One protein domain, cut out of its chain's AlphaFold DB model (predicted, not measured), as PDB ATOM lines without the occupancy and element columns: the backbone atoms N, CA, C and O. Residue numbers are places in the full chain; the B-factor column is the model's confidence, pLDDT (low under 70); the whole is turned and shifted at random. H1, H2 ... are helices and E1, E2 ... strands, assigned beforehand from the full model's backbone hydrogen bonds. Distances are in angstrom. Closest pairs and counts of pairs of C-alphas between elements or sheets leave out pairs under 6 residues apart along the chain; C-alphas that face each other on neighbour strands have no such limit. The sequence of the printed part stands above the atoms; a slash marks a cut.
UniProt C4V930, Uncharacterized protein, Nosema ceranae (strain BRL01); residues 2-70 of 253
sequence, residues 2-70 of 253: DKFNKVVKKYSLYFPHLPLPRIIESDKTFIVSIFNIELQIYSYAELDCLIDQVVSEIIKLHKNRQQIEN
ATOM      1  N   ASP A   2     166.613 194.612 177.861       78.44
ATOM      2  CA  ASP A   2     166.367 195.222 176.535       78.44
ATOM      3  C   ASP A   2     164.894 195.365 176.125       78.44
ATOM      4  O   ASP A   2     164.519 196.340 175.472       78.44
ATOM      5  N   LYS A   3     164.032 194.428 176.542       86.25
ATOM      6  CA  LYS A   3     162.596 194.462 176.215       86.25
ATOM      7  C   LYS A   3     161.878 195.644 176.873       86.25
ATOM      8  O   LYS A   3     161.095 196.313 176.209       86.25
ATOM      9  N   PHE A   4     162.198 195.950 178.132       85.56
ATOM     10  CA  PHE A   4     161.629 197.099 178.840       85.56
ATOM     11  C   PHE A   4     162.039 198.418 178.181       85.56
ATOM     12  O   PHE A   4     161.184 199.234 177.854       85.56
ATOM     13  N   ASN A   5     163.328 198.583 177.873       90.50
ATOM     14  CA  ASN A   5     163.823 199.780 177.191       90.50
ATOM     15  C   ASN A   5     163.132 200.013 175.840       90.50
ATOM     16  O   ASN A   5     162.883 201.158 175.468       90.50
ATOM     17  N   LYS A   6     162.800 198.942 175.106       92.94
ATOM     18  CA  LYS A   6     162.033 199.041 173.858       92.94
ATOM     19  C   LYS A   6     160.625 199.598 174.100       92.94
ATOM     20  O   LYS A   6     160.221 200.521 173.398       92.94
ATOM     21  N   VAL A   7     159.916 199.077 175.102       92.19
ATOM     22  CA  VAL A   7     158.555 199.518 175.450       92.19
ATOM     23  C   VAL A   7     158.556 200.959 175.965       92.19
ATOM     24  O   VAL A   7     157.753 201.768 175.514       92.19
ATOM     25  N   VAL A   8     159.508 201.325 176.828       92.38
ATOM     26  CA  VAL A   8     159.653 202.703 177.325       92.38
ATOM     27  C   VAL A   8     159.946 203.673 176.185       92.38
ATOM     28  O   VAL A   8     159.295 204.706 176.093       92.38
ATOM     29  N   LYS A   9     160.866 203.337 175.270       94.50
ATOM     30  CA  LYS A   9     161.143 204.167 174.085       94.50
ATOM     31  C   LYS A   9     159.893 204.382 173.235       94.50
ATOM     32  O   LYS A   9     159.651 205.497 172.785       94.50
ATOM     33  N   LYS A  10     159.101 203.328 173.028       94.31
ATOM     34  CA  LYS A  10     157.834 203.404 172.296       94.31
ATOM     35  C   LYS A  10     156.818 204.284 173.029       94.31
ATOM     36  O   LYS A  10     156.224 205.157 172.410       94.31
ATOM     37  N   TYR A  11     156.676 204.121 174.343       93.88
ATOM     38  CA  TYR A  11     155.828 204.980 175.170       93.88
ATOM     39  C   TYR A  11     156.240 206.453 175.053       93.88
ATOM     40  O   TYR A  11     155.413 207.296 174.721       93.88
ATOM     41  N   SER A  12     157.525 206.768 175.234       94.81
ATOM     42  CA  SER A  12     158.046 208.135 175.117       94.81
ATOM     43  C   SER A  12     157.859 208.739 173.726       94.81
ATOM     44  O   SER A  12     157.716 209.954 173.614       94.81
ATOM     45  N   LEU A  13     157.848 207.916 172.674       95.56
ATOM     46  CA  LEU A  13     157.601 208.370 171.307       95.56
ATOM     47  C   LEU A  13     156.168 208.891 171.134       95.56
ATOM     48  O   LEU A  13     155.968 209.933 170.515       95.56
ATOM     49  N   TYR A  14     155.180 208.177 171.676       93.31
ATOM     50  CA  TYR A  14     153.771 208.568 171.573       93.31
ATOM     51  C   TYR A  14     153.350 209.583 172.639       93.31
ATOM     52  O   TYR A  14     152.434 210.373 172.414       93.31
ATOM     53  N   PHE A  15     154.030 209.589 173.785       92.81
ATOM     54  CA  PHE A  15     153.652 210.356 174.967       92.81
ATOM     55  C   PHE A  15     154.838 211.144 175.562       92.81
ATOM     56  O   PHE A  15     155.175 210.963 176.732       92.81
ATOM     57  N   PRO A  16     155.477 212.055 174.802       93.75
ATOM     58  CA  PRO A  16     156.722 212.715 175.221       93.75
ATOM     59  C   PRO A  16     156.562 213.657 176.421       93.75
ATOM     60  O   PRO A  16     157.535 213.973 177.098       93.75
ATOM     61  N   HIS A  17     155.342 214.127 176.684       91.19
ATOM     62  CA  HIS A  17     155.035 215.047 177.783       91.19
ATOM     63  C   HIS A  17     154.527 214.340 179.043       91.19
ATOM     64  O   HIS A  17     154.199 215.004 180.025       91.19
ATOM     65  N   LEU A  18     154.402 213.013 179.003       89.62
ATOM     66  CA  LEU A  18     153.808 212.224 180.075       89.62
ATOM     67  C   LEU A  18     154.916 211.534 180.884       89.62
ATOM     68  O   LEU A  18     155.970 211.207 180.331       89.62
ATOM     69  N   PRO A  19     154.723 211.351 182.205       92.19
ATOM     70  CA  PRO A  19     155.707 210.677 183.039       92.19
ATOM     71  C   PRO A  19     155.927 209.244 182.551       92.19
ATOM     72  O   PRO A  19     154.998 208.582 182.090       92.19
ATOM     73  N   LEU A  20     157.164 208.759 182.669       92.56
ATOM     74  CA  LEU A  20     157.495 207.393 182.276       92.56
ATOM     75  C   LEU A  20     156.735 206.376 183.144       92.56
ATOM     76  O   LEU A  20     156.583 206.608 184.349       92.56
ATOM     77  N   PRO A  21     156.309 205.241 182.561       92.56
ATOM     78  CA  PRO A  21     155.653 204.185 183.312       92.56
ATOM     79  C   PRO A  21     156.607 203.634 184.370       92.56
ATOM     80  O   PRO A  21     157.769 203.330 184.081       92.56
ATOM     81  N   ARG A  22     156.115 203.501 185.601       92.50
ATOM     82  CA  ARG A  22     156.854 202.826 186.673       92.50
ATOM     83  C   ARG A  22     156.489 201.355 186.644       92.50
ATOM     84  O   ARG A  22     155.310 201.032 186.576       92.50
ATOM     85  N   ILE A  23     157.488 200.483 186.691       90.50
ATOM     86  CA  ILE A  23     157.272 199.037 186.702       90.50
ATOM     87  C   ILE A  23     157.883 198.465 187.967       90.50
ATOM     88  O   ILE A  23     159.066 198.669 188.233       90.50
ATOM     89  N   ILE A  24     157.058 197.754 188.724       92.50
ATOM     90  CA  ILE A  24     157.459 196.982 189.891       92.50
ATOM     91  C   ILE A  24     157.320 195.513 189.501       92.50
ATOM     92  O   ILE A  24     156.238 195.049 189.142       92.50
ATOM     93  N   GLU A  25     158.435 194.793 189.507       91.81
ATOM     94  CA  GLU A  25     158.455 193.358 189.245       91.81
ATOM     95  C   GLU A  25     158.039 192.611 190.519       91.81
ATOM     96  O   GLU A  25     158.567 192.858 191.600       91.81
ATOM     97  N   SER A  26     157.049 191.735 190.393       91.38
ATOM     98  CA  SER A  26     156.628 190.773 191.412       91.38
ATOM     99  C   SER A  26     156.809 189.365 190.847       91.38
ATOM    100  O   SER A  26     156.878 189.198 189.631       91.38
ATOM    101  N   ASP A  27     156.860 188.345 191.704       91.62
ATOM    102  CA  ASP A  27     157.313 186.982 191.363       91.62
ATOM    103  C   ASP A  27     156.844 186.426 190.004       91.62
ATOM    104  O   ASP A  27     157.598 185.735 189.321       91.62
ATOM    105  N   LYS A  28     155.594 186.695 189.603       92.62
ATOM    106  CA  LYS A  28     155.012 186.210 188.334       92.62
ATOM    107  C   LYS A  28     154.331 187.290 187.496       92.62
ATOM    108  O   LYS A  28     153.785 186.980 186.439       92.62
ATOM    109  N   THR A  29     154.312 188.529 187.971       95.25
ATOM    110  CA  THR A  29     153.551 189.621 187.357       95.25
ATOM    111  C   THR A  29     154.302 190.929 187.488       95.25
ATOM    112  O   THR A  29     155.076 191.125 188.419       95.25
ATOM    113  N   PHE A  30     154.019 191.865 186.598       93.31
ATOM    114  CA  PHE A  30     154.519 193.227 186.681       93.31
ATOM    115  C   PHE A  30     153.367 194.147 187.059       93.31
ATOM    116  O   PHE A  30     152.298 194.084 186.453       93.31
ATOM    117  N   ILE A  31     153.594 195.010 188.041       93.12
ATOM    118  CA  ILE A  31     152.688 196.107 188.363       93.12
ATOM    119  C   ILE A  31     153.214 197.336 187.634       93.12
ATOM    120  O   ILE A  31     154.319 197.811 187.899       93.12
ATOM    121  N   VAL A  32     152.440 197.821 186.672       92.94
ATOM    122  CA  VAL A  32     152.779 198.962 185.833       92.94
ATOM    123  C   VAL A  32     151.898 200.132 186.223       92.94
ATOM    124  O   VAL A  32     150.690 200.109 186.015       92.94
ATOM    125  N   SER A  33     152.513 201.176 186.764       91.81
ATOM    126  CA  SER A  33     151.839 202.427 187.083       91.81
ATOM    127  C   SER A  33     152.014 203.407 185.925       91.81
ATOM    128  O   SER A  33     153.137 203.793 185.576       91.81
ATOM    129  N   ILE A  34     150.894 203.788 185.310       88.94
ATOM    130  CA  ILE A  34     150.814 204.793 184.249       88.94
ATOM    131  C   ILE A  34     149.800 205.845 184.700       88.94
ATOM    132  O   ILE A  34     148.614 205.554 184.850       88.94
ATOM    133  N   PHE A  35     150.251 207.083 184.908       84.25
ATOM    134  CA  PHE A  35     149.457 208.140 185.556       84.25
ATOM    135  C   PHE A  35     149.020 207.748 186.973       84.25
ATOM    136  O   PHE A  35     149.866 207.520 187.831       84.25
ATOM    137  N   ASN A  36     147.707 207.684 187.190       83.25
ATOM    138  CA  ASN A  36     147.056 207.298 188.435       83.25
ATOM    139  C   ASN A  36     146.431 205.897 188.315       83.25
ATOM    140  O   ASN A  36     145.556 205.555 189.102       83.25
ATOM    141  N   ILE A  37     146.806 205.132 187.284       85.81
ATOM    142  CA  ILE A  37     146.291 203.788 187.032       85.81
ATOM    143  C   ILE A  37     147.420 202.799 187.291       85.81
ATOM    144  O   ILE A  37     148.526 202.960 186.774       85.81
ATOM    145  N   GLU A  38     147.116 201.764 188.062       92.38
ATOM    146  CA  GLU A  38     147.986 200.615 188.265       92.38
ATOM    147  C   GLU A  38     147.429 199.425 187.487       92.38
ATOM    148  O   GLU A  38     146.245 199.104 187.569       92.38
ATOM    149  N   LEU A  39     148.282 198.805 186.679       92.44
ATOM    150  CA  LEU A  39     147.939 197.683 185.816       92.44
ATOM    151  C   LEU A  39     148.787 196.486 186.210       92.44
ATOM    152  O   LEU A  39     150.014 196.565 186.203       92.44
ATOM    153  N   GLN A  40     148.141 195.365 186.498       95.12
ATOM    154  CA  GLN A  40     148.833 194.096 186.655       95.12
ATOM    155  C   GLN A  40     148.916 193.405 185.292       95.12
ATOM    156  O   GLN A  40     147.895 193.159 184.658       95.12
ATOM    157  N   ILE A  41     150.133 193.107 184.840       95.12
ATOM    158  CA  ILE A  41     150.392 192.420 183.569       95.12
ATOM    159  C   ILE A  41     151.274 191.195 183.796       95.12
ATOM    160  O   ILE A  41     152.062 191.138 184.742       95.12
ATOM    161  N   TYR A  42     151.210 190.231 182.885       94.50
ATOM    162  CA  TYR A  42     152.005 189.003 182.965       94.50
ATOM    163  C   TYR A  42     153.259 189.062 182.091       94.50
ATOM    164  O   TYR A  42     154.199 188.291 182.281       94.50
ATOM    165  N   SER A  43     153.306 189.977 181.114       94.62
ATOM    166  CA  SER A  43     154.466 190.112 180.230       94.62
ATOM    167  C   SER A  43     154.633 191.514 179.643       94.62
ATOM    168  O   SER A  43     153.671 192.232 179.399       94.62
ATOM    169  N   TYR A  44     155.867 191.880 179.286       91.75
ATOM    170  CA  TYR A  44     156.138 193.129 178.558       91.75
ATOM    171  C   TYR A  44     155.464 193.208 177.177       91.75
ATOM    172  O   TYR A  44     155.269 194.306 176.666       91.75
ATOM    173  N   ALA A  45     155.130 192.069 176.558       93.31
ATOM    174  CA  ALA A  45     154.419 192.044 175.278       93.31
ATOM    175  C   ALA A  45     152.966 192.519 175.431       93.31
ATOM    176  O   ALA A  45     152.438 193.191 174.549       93.31
ATOM    177  N   GLU A  46     152.353 192.217 176.574       93.81
ATOM    178  CA  GLU A  46     151.018 192.691 176.933       93.81
ATOM    179  C   GLU A  46     151.003 194.215 177.079       93.81
ATOM    180  O   GLU A  46     150.174 194.885 176.467       93.81
ATOM    181  N   LEU A  47     151.995 194.782 177.776       92.69
ATOM    182  CA  LEU A  47     152.153 196.236 177.874       92.69
ATOM    183  C   LEU A  47     152.354 196.900 176.505       92.69
ATOM    184  O   LEU A  47     151.778 197.952 176.238       92.69
ATOM    185  N   ASP A  48     153.166 196.293 175.637       93.62
ATOM    186  CA  ASP A  48     153.417 196.805 174.286       93.62
ATOM    187  C   ASP A  48     152.130 196.854 173.443       93.62
ATOM    188  O   ASP A  48     151.886 197.838 172.740       93.62
ATOM    189  N   CYS A  49     151.287 195.823 173.569       93.50
ATOM    190  CA  CYS A  49     149.986 195.734 172.911       93.50
ATOM    191  C   CYS A  49     148.988 196.763 173.467       93.50
ATOM    192  O   CYS A  49     148.313 197.444 172.692       93.50
ATOM    193  N   LEU A  50     148.948 196.943 174.792       92.56
ATOM    194  CA  LEU A  50     148.109 197.954 175.440       92.56
ATOM    195  C   LEU A  50     148.460 199.368 174.964       92.56
ATOM    196  O   LEU A  50     147.566 200.159 174.662       92.56
ATOM    197  N   ILE A  51     149.754 199.681 174.837       92.88
ATOM    198  CA  ILE A  51     150.206 200.971 174.300       92.88
ATOM    199  C   ILE A  51     149.694 201.168 172.866       92.88
ATOM    200  O   ILE A  51     149.125 202.220 172.572       92.88
ATOM    201  N   ASP A  52     149.835 200.170 171.990       93.69
ATOM    202  CA  ASP A  52     149.350 200.259 170.603       93.69
ATOM    203  C   ASP A  52     147.839 200.461 170.518       93.69
ATOM    204  O   ASP A  52     147.349 201.240 169.691       93.69
ATOM    205  N   GLN A  53     147.089 199.784 171.385       92.81
ATOM    206  CA  GLN A  53     145.640 199.897 171.441       92.81
ATOM    207  C   GLN A  53     145.213 201.306 171.865       92.81
ATOM    208  O   GLN A  53     144.387 201.927 171.191       92.81
ATOM    209  N   VAL A  54     145.820 201.852 172.924       89.88
ATOM    210  CA  VAL A  54     145.546 203.219 173.395       89.88
ATOM    211  C   VAL A  54     145.881 204.246 172.314       89.88
ATOM    212  O   VAL A  54     145.066 205.122 172.018       89.88
ATOM    213  N   VAL A  55     147.046 204.125 171.674       92.56
ATOM    214  CA  VAL A  55     147.458 205.017 170.580       92.56
ATOM    215  C   VAL A  55     146.460 204.959 169.421       92.56
ATOM    216  O   VAL A  55     146.052 206.000 168.899       92.56
ATOM    217  N   SER A  56     146.020 203.759 169.043       94.19
ATOM    218  CA  SER A  56     145.045 203.566 167.966       94.19
ATOM    219  C   SER A  56     143.712 204.252 168.266       94.19
ATOM    220  O   SER A  56     143.151 204.913 167.389       94.19
ATOM    221  N   GLU A  57     143.219 204.151 169.501       93.25
ATOM    222  CA  GLU A  57     141.981 204.813 169.924       93.25
ATOM    223  C   GLU A  57     142.116 206.341 169.957       93.25
ATOM    224  O   GLU A  57     141.241 207.050 169.453       93.25
ATOM    225  N   ILE A  58     143.245 206.874 170.437       90.19
ATOM    226  CA  ILE A  58     143.517 208.320 170.408       90.19
ATOM    227  C   ILE A  58     143.511 208.848 168.965       90.19
ATOM    228  O   ILE A  58     142.900 209.884 168.681       90.19
ATOM    229  N   ILE A  59     144.137 208.128 168.029       92.31
ATOM    230  CA  ILE A  59     144.160 208.507 166.609       92.31
ATOM    231  C   ILE A  59     142.743 208.501 166.017       92.31
ATOM    232  O   ILE A  59     142.381 209.432 165.290       92.31
ATOM    233  N   LYS A  60     141.924 207.486 166.326       93.75
ATOM    234  CA  LYS A  60     140.520 207.425 165.881       93.75
ATOM    235  C   LYS A  60     139.716 208.613 166.411       93.75
ATOM    236  O   LYS A  60     139.029 209.275 165.633       93.75
ATOM    237  N   LEU A  61     139.848 208.933 167.700       90.25
ATOM    238  CA  LEU A  61     139.174 210.077 168.319       90.25
ATOM    239  C   LEU A  61     139.573 211.401 167.661       90.25
ATOM    240  O   LEU A  61     138.712 212.242 167.390       90.25
ATOM    241  N   HIS A  62     140.857 211.578 167.348       89.38
ATOM    242  CA  HIS A  62     141.331 212.794 166.693       89.38
ATOM    243  C   HIS A  62     140.773 212.946 165.270       89.38
ATOM    244  O   HIS A  62     140.305 214.026 164.906       89.38
ATOM    245  N   LYS A  63     140.736 211.858 164.486       91.31
ATOM    246  CA  LYS A  63     140.128 211.851 163.143       91.31
ATOM    247  C   LYS A  63     138.643 212.211 163.190       91.31
ATOM    248  O   LYS A  63     138.193 213.042 162.403       91.31
ATOM    249  N   ASN A  64     137.903 211.640 164.139       88.56
ATOM    250  CA  ASN A  64     136.479 211.931 164.307       88.56
ATOM    251  C   ASN A  64     136.246 213.409 164.657       88.56
ATOM    252  O   ASN A  64     135.332 214.033 164.122       88.56
ATOM    253  N   ARG A  65     137.103 214.001 165.498       84.56
ATOM    254  CA  ARG A  65     137.000 215.420 165.865       84.56
ATOM    255  C   ARG A  65     137.209 216.360 164.672       84.56
ATOM    256  O   ARG A  65     136.436 217.300 164.514       84.56
ATOM    257  N   GLN A  66     138.187 216.086 163.809       85.88
ATOM    258  CA  GLN A  66     138.438 216.911 162.618       85.88
ATOM    259  C   GLN A  66     137.271 216.871 161.615       85.88
ATOM    260  O   GLN A  66     136.944 217.883 160.996       85.88
ATOM    261  N   GLN A  67     136.595 215.726 161.474       80.94
ATOM    262  CA  GLN A  67     135.416 215.617 160.604       80.94
ATOM    263  C   GLN A  67     134.229 216.448 161.115       80.94
ATOM    264  O   GLN A  67     133.476 217.002 160.316       80.94
ATOM    265  N   ILE A  68     134.072 216.576 162.436       77.38
ATOM    266  CA  ILE A  68     133.011 217.391 163.044       77.38
ATOM    267  C   ILE A  68     133.261 218.888 162.806       77.38
ATOM    268  O   ILE A  68     132.322 219.623 162.506       77.38
ATOM    269  N   GLU A  69     134.514 219.346 162.892       73.56
ATOM    270  CA  GLU A  69     134.858 220.759 162.666       73.56
ATOM    271  C   GLU A  69     134.662 221.183 161.201       73.56
ATOM    272  O   GLU A  69     134.141 222.270 160.947       73.56
ATOM    273  N   ASN A  70     134.957 220.302 160.239       74.19
ATOM    274  CA  ASN A  70     134.775 220.588 158.809       74.19
ATOM    275  C   ASN A  70     133.303 220.625 158.360       74.19
ATOM    276  O   ASN A  70     132.985 221.251 157.352       74.19
TER     277      ASN A  70
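Overview. This is residues 2 to 70 of the 253 residues of an uncharacterized protein of Nosema ceranae (strain BRL01) (UniProt C4V930). A short helix, H1, lies side by side with the first part of a much longer helix, H2, and a small sheet of three strands sits near the first end of H2, which only grazes it with residues 44 to 47. Residues 56 to 70 of H2 stick out from this body as a long arm and give the whole its length. The printed part has 69 residues with two named helices and three named strands, in the order H1, E1, E2, E3, H2; the sheet's order is E1, E2, E3, antiparallel throughout, and the class is mixed, helices and strands. The whole is loose, with a radius of gyration of the C-alphas of 14.2 A, and spans 52 by 21 by 18 A.

Arrangement. H1, residues 2 to 14, and H2, residues 44 to 70, touch, and their closest C-alphas, those of Val 7 and Asp 48, are 5.9 A apart. H2 touches H1 with residues 44 to 55 alone. The two helices run the same way at a shallow tilt of 10 degrees. In both helices every O i to N i+4 pair is within hydrogen-bond range. E1, residues 22 to 26, E2, residues 29 to 34, and E3, residues 37 to 41, form a meander, each strand the antiparallel neighbour of the one before. E1 and E2 are a hairpin, their directions 164 degrees apart, with N 24 and O 31 at 2.9 A and N 33 and O 22 at 2.8 A, both within hydrogen-bond range. E2 and E3 are a hairpin too, at 155 degrees, with N 32 and O 39 within hydrogen-bond range at 2.8 A. E1 and E3 are the edge strands. H2 is on the sheet but only grazes it, with residues 44 to 47; the closest C-alphas of E3 and H2, those of Ile 41 and Leu 47, are 7.1 A apart. E2 and H2 are near each other, with 5 pairs of C-alphas within 10 A. H1 is not on the sheet, and it is apart from E2 and E3.

Along the chain. H1 begins at C-alpha 2, at (166.367, 195.222, 176.535), and is 19.0 A long from first to last C-alpha. E1 measures 13.0 A, E2 15.7 A and E3 12.6 A. H2 begins at C-alpha 44, at (156.138, 193.129, 178.558), and ends 40.0 A away at C-alpha 70, at (134.775, 220.588, 158.809).

Size, cuts and confidence. The C-alphas farthest apart, those of Asp 27 and Asn 70, are 51.9 A apart. Residues 56 to 70 stand free; the body without them spans 31 by 23 by 19 A. The printed part has no cut and no long link. The link from H1 to E1 is short, and those from E1 to E2, E2 to E3 and E3 to H2 are tight. The mean pLDDT of the printed part is 90.7, and no printed residue is under 70.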